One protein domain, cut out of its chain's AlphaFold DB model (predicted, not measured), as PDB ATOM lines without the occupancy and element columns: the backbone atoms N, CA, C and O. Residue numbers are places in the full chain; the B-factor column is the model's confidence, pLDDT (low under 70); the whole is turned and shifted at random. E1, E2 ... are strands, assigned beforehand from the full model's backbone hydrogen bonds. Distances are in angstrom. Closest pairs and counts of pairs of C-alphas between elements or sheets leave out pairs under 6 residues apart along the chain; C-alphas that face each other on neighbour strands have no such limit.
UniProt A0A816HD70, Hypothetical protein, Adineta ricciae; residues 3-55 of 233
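What this domain is: This is residues 3 to 55 of the 233 residues of the protein "Hypothetical protein" of Adineta ricciae (UniProt A0A816HD70). This domain has little regular structure: a loose chain of long loops, tied together by one short two-stranded antiparallel ladder of E1 and E2. The link between these strands swings out to a tip at residues 27 to 32, which stick out, folds back, and makes a second turn near residue 45 at the opposite end; residues 3 to 18 form a separate long loop before E1. The printed part has 53 residues, no named helix and two strands, E1 then E2; the class is all strand, with only 6 residues in named elements. It is loose, with a radius of gyration of the C-alphas of 13.0 A, and spans 36 by 24 by 17 A.

Where its parts are: E1, residues 19 to 21, begins at C-alpha 19 (188.228, 217.647, 261.412). E2, residues 52 to 54, ends at C-alpha 54 (184.130, 220.601, 259.848).

How they stand to each other: E1 and E2 form a hairpin, antiparallel at 155 degrees. C-alphas 20 and 53 face each other at 4.4 A. N 21 and O 52 are within hydrogen-bond range at 2.8 A. Outside the named strands, residues 26 to 27 pair with 32 to 33, and 42 to 43 with 49 to 50, both antiparallel.

The domain as a whole: The C-alphas farthest apart, of Tyr 29 and Ala 45, are 37.5 A apart. The link from E1 to E2, 30 residues, is long. The printed part has no cut; residue 3 is under pLDDT 70.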
ATOM      1  N   ASP A   3     179.450 231.349 241.775       68.81
ATOM      2  CA  ASP A   3     179.949 232.717 241.600       68.81
ATOM      3  C   ASP A   3     181.455 232.944 241.820       68.81
ATOM      4  O   ASP A   3     181.951 233.155 242.928       68.81
ATOM      5  N   ILE A   4     182.189 232.940 240.705       80.44
ATOM      6  CA  ILE A   4     183.577 233.400 240.648       80.44
ATOM      7  C   ILE A   4     183.555 234.849 240.168       80.44
ATOM      8  O   ILE A   4     183.127 235.132 239.049       80.44
ATOM      9  N   THR A   5     184.034 235.758 241.006       85.38
ATOM     10  CA  THR A   5     184.310 237.145 240.624       85.38
ATOM     11  C   THR A   5     185.819 237.360 240.503       85.38
ATOM     12  O   THR A   5     186.624 236.455 240.725       85.38
ATOM     13  N   ASN A   6     186.231 238.580 240.164       84.19
ATOM     14  CA  ASN A   6     187.641 238.965 240.200       84.19
ATOM     15  C   ASN A   6     188.231 238.998 241.627       84.19
ATOM     16  O   ASN A   6     189.449 239.085 241.761       84.19
ATOM     17  N   THR A   7     187.401 238.944 242.678       85.56
ATOM     18  CA  THR A   7     187.832 239.051 244.085       85.56
ATOM     19  C   THR A   7     187.310 237.941 244.995       85.56
ATOM     20  O   THR A   7     187.770 237.826 246.130       85.56
ATOM     21  N   SER A   8     186.379 237.106 244.534       84.25
ATOM     22  CA  SER A   8     185.748 236.068 245.349       84.25
ATOM     23  C   SER A   8     185.524 234.778 244.568       84.25
ATOM     24  O   SER A   8     185.258 234.786 243.369       84.25
ATOM     25  N   LEU A   9     185.611 233.654 245.276       85.44
ATOM     26  CA  LEU A   9     185.237 232.338 244.775       85.44
ATOM     27  C   LEU A   9     184.476 231.610 245.876       85.44
ATOM     28  O   LEU A   9     184.964 231.525 247.005       85.44
ATOM     29  N   GLN A  10     183.310 231.058 245.542       86.88
ATOM     30  CA  GLN A  10     182.526 230.253 246.470       86.88
ATOM     31  C   GLN A  10     182.492 228.780 246.039       86.88
ATOM     32  O   GLN A  10     182.096 228.398 244.931       86.88
ATOM     33  N   CYS A  11     182.903 227.904 246.953       83.81
ATOM     34  CA  CYS A  11     182.861 226.460 246.764       83.81
ATOM     35  C   CYS A  11     182.135 225.777 247.921       83.81
ATOM     36  O   CYS A  11     182.121 226.270 249.048       83.81
ATOM     37  N   ARG A  12     181.553 224.612 247.632       84.50
ATOM     38  CA  ARG A  12     180.993 223.716 248.642       84.50
ATOM     39  C   ARG A  12     182.024 222.638 248.955       84.50
ATOM     40  O   ARG A  12     182.629 222.091 248.036       84.50
ATOM     41  N   PHE A  13     182.215 222.350 250.235       84.50
ATOM     42  CA  PHE A  13     183.013 221.214 250.678       84.50
ATOM     43  C   PHE A  13     182.240 219.920 250.392       84.50
ATOM     44  O   PHE A  13     181.150 219.732 250.925       84.50
ATOM     45  N   ASP A  14     182.776 219.075 249.509       82.75
ATOM     46  CA  ASP A  14     182.133 217.839 249.037       82.75
ATOM     47  C   ASP A  14     182.840 216.607 249.621       82.75
ATOM     48  O   ASP A  14     183.424 215.780 248.923       82.75
ATOM     49  N   SER A  15     182.906 216.552 250.950       84.06
ATOM     50  CA  SER A  15     183.486 215.433 251.685       84.06
ATOM     51  C   SER A  15     182.770 215.251 253.013       84.06
ATOM     52  O   SER A  15     182.337 216.212 253.641       84.06
ATOM     53  N   ASN A  16     182.699 214.000 253.457       80.12
ATOM     54  CA  ASN A  16     182.115 213.617 254.740       80.12
ATOM     55  C   ASN A  16     183.147 213.601 255.878       80.12
ATOM     56  O   ASN A  16     182.853 213.143 256.981       80.12
ATOM     57  N   ALA A  17     184.376 214.043 255.602       84.62
ATOM     58  CA  ALA A  17     185.449 214.056 256.578       84.62
ATOM     59  C   ALA A  17     185.193 215.112 257.662       84.62
ATOM     60  O   ALA A  17     184.864 216.265 257.369       84.62
ATOM     61  N   ILE A  18     185.400 214.709 258.916       85.88
ATOM     62  CA  ILE A  18     185.345 215.581 260.088       85.88
ATOM     63  C   ILE A  18     186.756 215.933 260.512       85.88
ATOM     64  O   ILE A  18     187.608 215.054 260.628       85.88
ATOM     65  N   GLY A  19     186.983 217.206 260.810       87.06
ATOM     66  CA  GLY A  19     188.228 217.647 261.412       87.06
ATOM     67  C   GLY A  19     188.719 218.942 260.809       87.06
ATOM     68  O   GLY A  19     187.944 219.750 260.307       87.06
ATOM     69  N   ILE A  20     190.025 219.141 260.917       88.75
ATOM     70  CA  ILE A  20     190.715 220.346 260.475       88.75
ATOM     71  C   ILE A  20     191.373 220.123 259.111       88.75
ATOM     72  O   ILE A  20     191.943 219.065 258.846       88.75
ATOM     73  N   PHE A  21     191.310 221.135 258.252       91.06
ATOM     74  CA  PHE A  21     191.786 221.095 256.875       91.06
ATOM     75  C   PHE A  21     192.518 222.387 256.509       91.06
ATOM     76  O   PHE A  21     192.190 223.477 256.986       91.06
ATOM     77  N   ASN A  22     193.482 222.252 255.598       91.88
ATOM     78  CA  ASN A  22     194.135 223.379 254.945       91.88
ATOM     79  C   ASN A  22     193.539 223.579 253.558       91.88
ATOM     80  O   ASN A  22     193.628 222.714 252.686       91.88
ATOM     81  N   VAL A  23     192.944 224.747 253.367       89.75
ATOM     82  CA  VAL A  23     192.373 225.185 252.105       89.75
ATOM     83  C   VAL A  23     193.471 225.866 251.309       89.75
ATOM     84  O   VAL A  23     194.164 226.767 251.781       89.75
ATOM     85  N   SER A  24     193.616 225.432 250.070       88.62
ATOM     86  CA  SER A  24     194.459 226.088 249.084       88.62
ATOM     87  C   SER A  24     193.792 225.960 247.733       88.62
ATOM     88  O   SER A  24     193.286 224.885 247.405       88.62
ATOM     89  N   MET A  25     193.847 227.017 246.940       86.25
ATOM     90  CA  MET A  25     193.411 226.975 245.552       86.25
ATOM     91  C   MET A  25     194.622 226.788 244.641       86.25
ATOM     92  O   MET A  25     195.726 227.239 244.947       86.25
ATOM     93  N   PHE A  26     194.411 226.106 243.522       87.12
ATOM     94  CA  PHE A  26     195.390 226.018 242.449       87.12
ATOM     95  C   PHE A  26     194.820 226.742 241.234       87.12
ATOM     96  O   PHE A  26     193.798 226.326 240.688       87.12
ATOM     97  N   VAL A  27     195.464 227.838 240.846       84.00
ATOM     98  CA  VAL A  27     195.105 228.615 239.662       84.00
ATOM     99  C   VAL A  27     195.981 228.126 238.512       84.00
ATOM    100  O   VAL A  27     197.211 228.141 238.595       84.00
ATOM    101  N   THR A  28     195.347 227.640 237.447       84.75
ATOM    102  CA  THR A  28     196.041 227.074 236.284       84.75
ATOM    103  C   THR A  28     196.854 228.132 235.521       84.75
ATOM    104  O   THR A  28     196.734 229.335 235.760       84.75
ATOM    105  N   TYR A  29     197.697 227.674 234.588       82.62
ATOM    106  CA  TYR A  29     198.631 228.486 233.798       82.62
ATOM    107  C   TYR A  29     199.790 229.064 234.627       82.62
ATOM    108  O   TYR A  29     200.591 228.300 235.157       82.62
ATOM    109  N   ALA A  30     199.924 230.390 234.703       83.69
ATOM    110  CA  ALA A  30     201.121 231.057 235.220       83.69
ATOM    111  C   ALA A  30     201.121 231.292 236.745       83.69
ATOM    112  O   ALA A  30     202.117 231.773 237.275       83.69
ATOM    113  N   TYR A  31     200.023 230.996 237.448       84.81
ATOM    114  CA  TYR A  31     199.797 231.501 238.812       84.81
ATOM    115  C   TYR A  31     200.023 230.466 239.928       84.81
ATOM    116  O   TYR A  31     200.471 230.832 241.012       84.81
ATOM    117  N   GLY A  32     199.778 229.175 239.686       89.62
ATOM    118  CA  GLY A  32     200.110 228.101 240.628       89.62
ATOM    119  C   GLY A  32     199.239 228.059 241.894       89.62
ATOM    120  O   GLY A  32     198.056 228.399 241.876       89.62
ATOM    121  N   ARG A  33     199.803 227.558 243.005       91.38
ATOM    122  CA  ARG A  33     199.090 227.379 244.287       91.38
ATOM    123  C   ARG A  33     198.998 228.701 245.056       91.38
ATOM    124  O   ARG A  33     199.978 229.433 245.134       91.38
ATOM    125  N   SER A  34     197.853 228.972 245.677       90.38
ATOM    126  CA  SER A  34     197.645 230.175 246.489       90.38
ATOM    127  C   SER A  34     198.587 230.266 247.685       90.38
ATOM    128  O   SER A  34     198.824 229.274 248.375       90.38
ATOM    129  N   SER A  35     199.016 231.491 247.986       90.62
ATOM    130  CA  SER A  35     199.603 231.841 249.278       90.62
ATOM    131  C   SER A  35     198.490 232.108 250.290       90.62
ATOM    132  O   SER A  35     197.627 232.953 250.048       90.62
ATOM    133  N   THR A  36     198.501 231.387 251.411       90.62
ATOM    134  CA  THR A  36     197.533 231.576 252.496       90.62
ATOM    135  C   THR A  36     198.197 232.357 253.630       90.62
ATOM    136  O   THR A  36     199.154 231.849 254.221       90.62
ATOM    137  N   PRO A  37     197.735 233.575 253.962       92.06
ATOM    138  CA  PRO A  37     198.358 234.368 255.013       92.06
ATOM    139  C   PRO A  37     198.169 233.710 256.388       92.06
ATOM    140  O   PRO A  37     197.184 233.014 256.644       92.06
ATOM    141  N   LEU A  38     199.107 233.957 257.308       89.56
ATOM    142  CA  LEU A  38     199.048 233.400 258.665       89.56
ATOM    143  C   LEU A  38     197.777 233.836 259.414       89.56
ATOM    144  O   LEU A  38     197.239 233.064 260.196       89.56
ATOM    145  N   SER A  39     197.251 235.027 259.116       90.50
ATOM    146  CA  SER A  39     195.994 235.542 259.675       90.50
ATOM    147  C   SER A  39     194.751 234.730 259.295       90.50
ATOM    148  O   SER A  39     193.737 234.838 259.976       90.50
ATOM    149  N   SER A  40     194.807 233.917 258.234       91.12
ATOM    150  CA  SER A  40     193.723 232.997 257.856       91.12
ATOM    151  C   SER A  40     193.805 231.644 258.565       91.12
ATOM    152  O   SER A  40     192.907 230.820 258.396       91.12
ATOM    153  N   HIS A  41     194.875 231.388 259.324       91.31
ATOM    154  CA  HIS A  41     195.024 230.152 260.077       91.31
ATOM    155  C   HIS A  41     194.446 230.302 261.487       91.31
ATOM    156  O   HIS A  41     194.644 231.303 262.171       91.31
ATOM    157  N   GLN A  42     193.769 229.255 261.930       89.06
ATOM    158  CA  GLN A  42     193.326 229.029 263.295       89.06
ATOM    159  C   GLN A  42     194.226 227.974 263.948       89.06
ATOM    160  O   GLN A  42     194.855 227.167 263.260       89.06
ATOM    161  N   LEU A  43     194.301 227.983 265.280       85.56
ATOM    162  CA  LEU A  43     195.089 227.024 266.051       85.56
ATOM    163  C   LEU A  43     194.166 225.987 266.685       85.56
ATOM    164  O   LEU A  43     193.265 226.329 267.450       85.56
ATOM    165  N   SER A  44     194.397 224.713 266.385       84.88
ATOM    166  CA  SER A  44     193.615 223.628 266.957       84.88
ATOM    167  C   SER A  44     193.962 223.402 268.428       84.88
ATOM    168  O   SER A  44     195.034 223.753 268.925       84.88
ATOM    169  N   ALA A  45     193.065 222.684 269.094       75.00
ATOM    170  CA  ALA A  45     193.264 222.029 270.380       75.00
ATOM    171  C   ALA A  45     194.659 221.393 270.576       75.00
ATOM    172  O   ALA A  45     195.272 221.503 271.640       75.00
ATOM    173  N   THR A  46     195.155 220.723 269.536       80.00
ATOM    174  CA  THR A  46     196.410 219.962 269.532       80.00
ATOM    175  C   THR A  46     197.610 220.788 269.065       80.00
ATOM    176  O   THR A  46     198.716 220.261 268.983       80.00
ATOM    177  N   GLY A  47     197.426 222.084 268.795       83.19
ATOM    178  CA  GLY A  47     198.483 222.982 268.331       83.19
ATOM    179  C   GLY A  47     198.760 222.910 266.827       83.19
ATOM    180  O   GLY A  47     199.796 223.396 266.383       83.19
ATOM    181  N   GLN A  48     197.861 222.320 266.035       88.50
ATOM    182  CA  GLN A  48     197.962 222.330 264.576       88.50
ATOM    183  C   GLN A  48     197.309 223.581 263.995       88.50
ATOM    184  O   GLN A  48     196.192 223.933 264.369       88.50
ATOM    185  N   LEU A  49     197.994 224.226 263.052       91.69
ATOM    186  CA  LEU A  49     197.406 225.295 262.252       91.69
ATOM    187  C   LEU A  49     196.492 224.705 261.178       91.69
ATOM    188  O   LEU A  49     196.864 223.742 260.504       91.69
ATOM    189  N   TYR A  50     195.317 225.303 261.015       93.31
ATOM    190  CA  TYR A  50     194.342 224.930 259.996       93.31
ATOM    191  C   TYR A  50     193.600 226.157 259.475       93.31
ATOM    192  O   TYR A  50     193.597 227.191 260.132       93.31
ATOM    193  N   THR A  51     192.953 226.070 258.317       93.44
ATOM    194  CA  THR A  51     192.208 227.209 257.739       93.44
ATOM    195  C   THR A  51     190.710 226.939 257.633       93.44
ATOM    196  O   THR A  51     189.931 227.850 257.377       93.44
ATOM    197  N   PHE A  52     190.297 225.678 257.762       90.69
ATOM    198  CA  PHE A  52     188.905 225.253 257.678       90.69
ATOM    199  C   PHE A  52     188.665 224.062 258.601       90.69
ATOM    200  O   PHE A  52     189.521 223.186 258.704       90.69
ATOM    201  N   GLN A  53     187.517 224.014 259.270       88.81
ATOM    202  CA  GLN A  53     187.162 222.903 260.145       88.81
ATOM    203  C   GLN A  53     185.707 222.501 259.944       88.81
ATOM    204  O   GLN A  53     184.824 223.355 259.878       88.81
ATOM    205  N   THR A  54     185.467 221.196 259.885       87.94
ATOM    206  CA  THR A  54     184.130 220.601 259.848       87.94
ATOM    207  C   THR A  54     183.848 219.847 261.138       87.94
ATOM    208  O   THR A  54     184.757 219.455 261.879       87.94
ATOM    209  N   TYR A  55     182.564 219.651 261.414       87.69
ATOM    210  CA  TYR A  55     182.093 219.052 262.651       87.69
ATOM    211  C   TYR A  55     180.729 218.385 262.446       87.69
ATOM    212  O   TYR A  55     179.992 218.811 261.555       87.69
TER     213      TYR A  55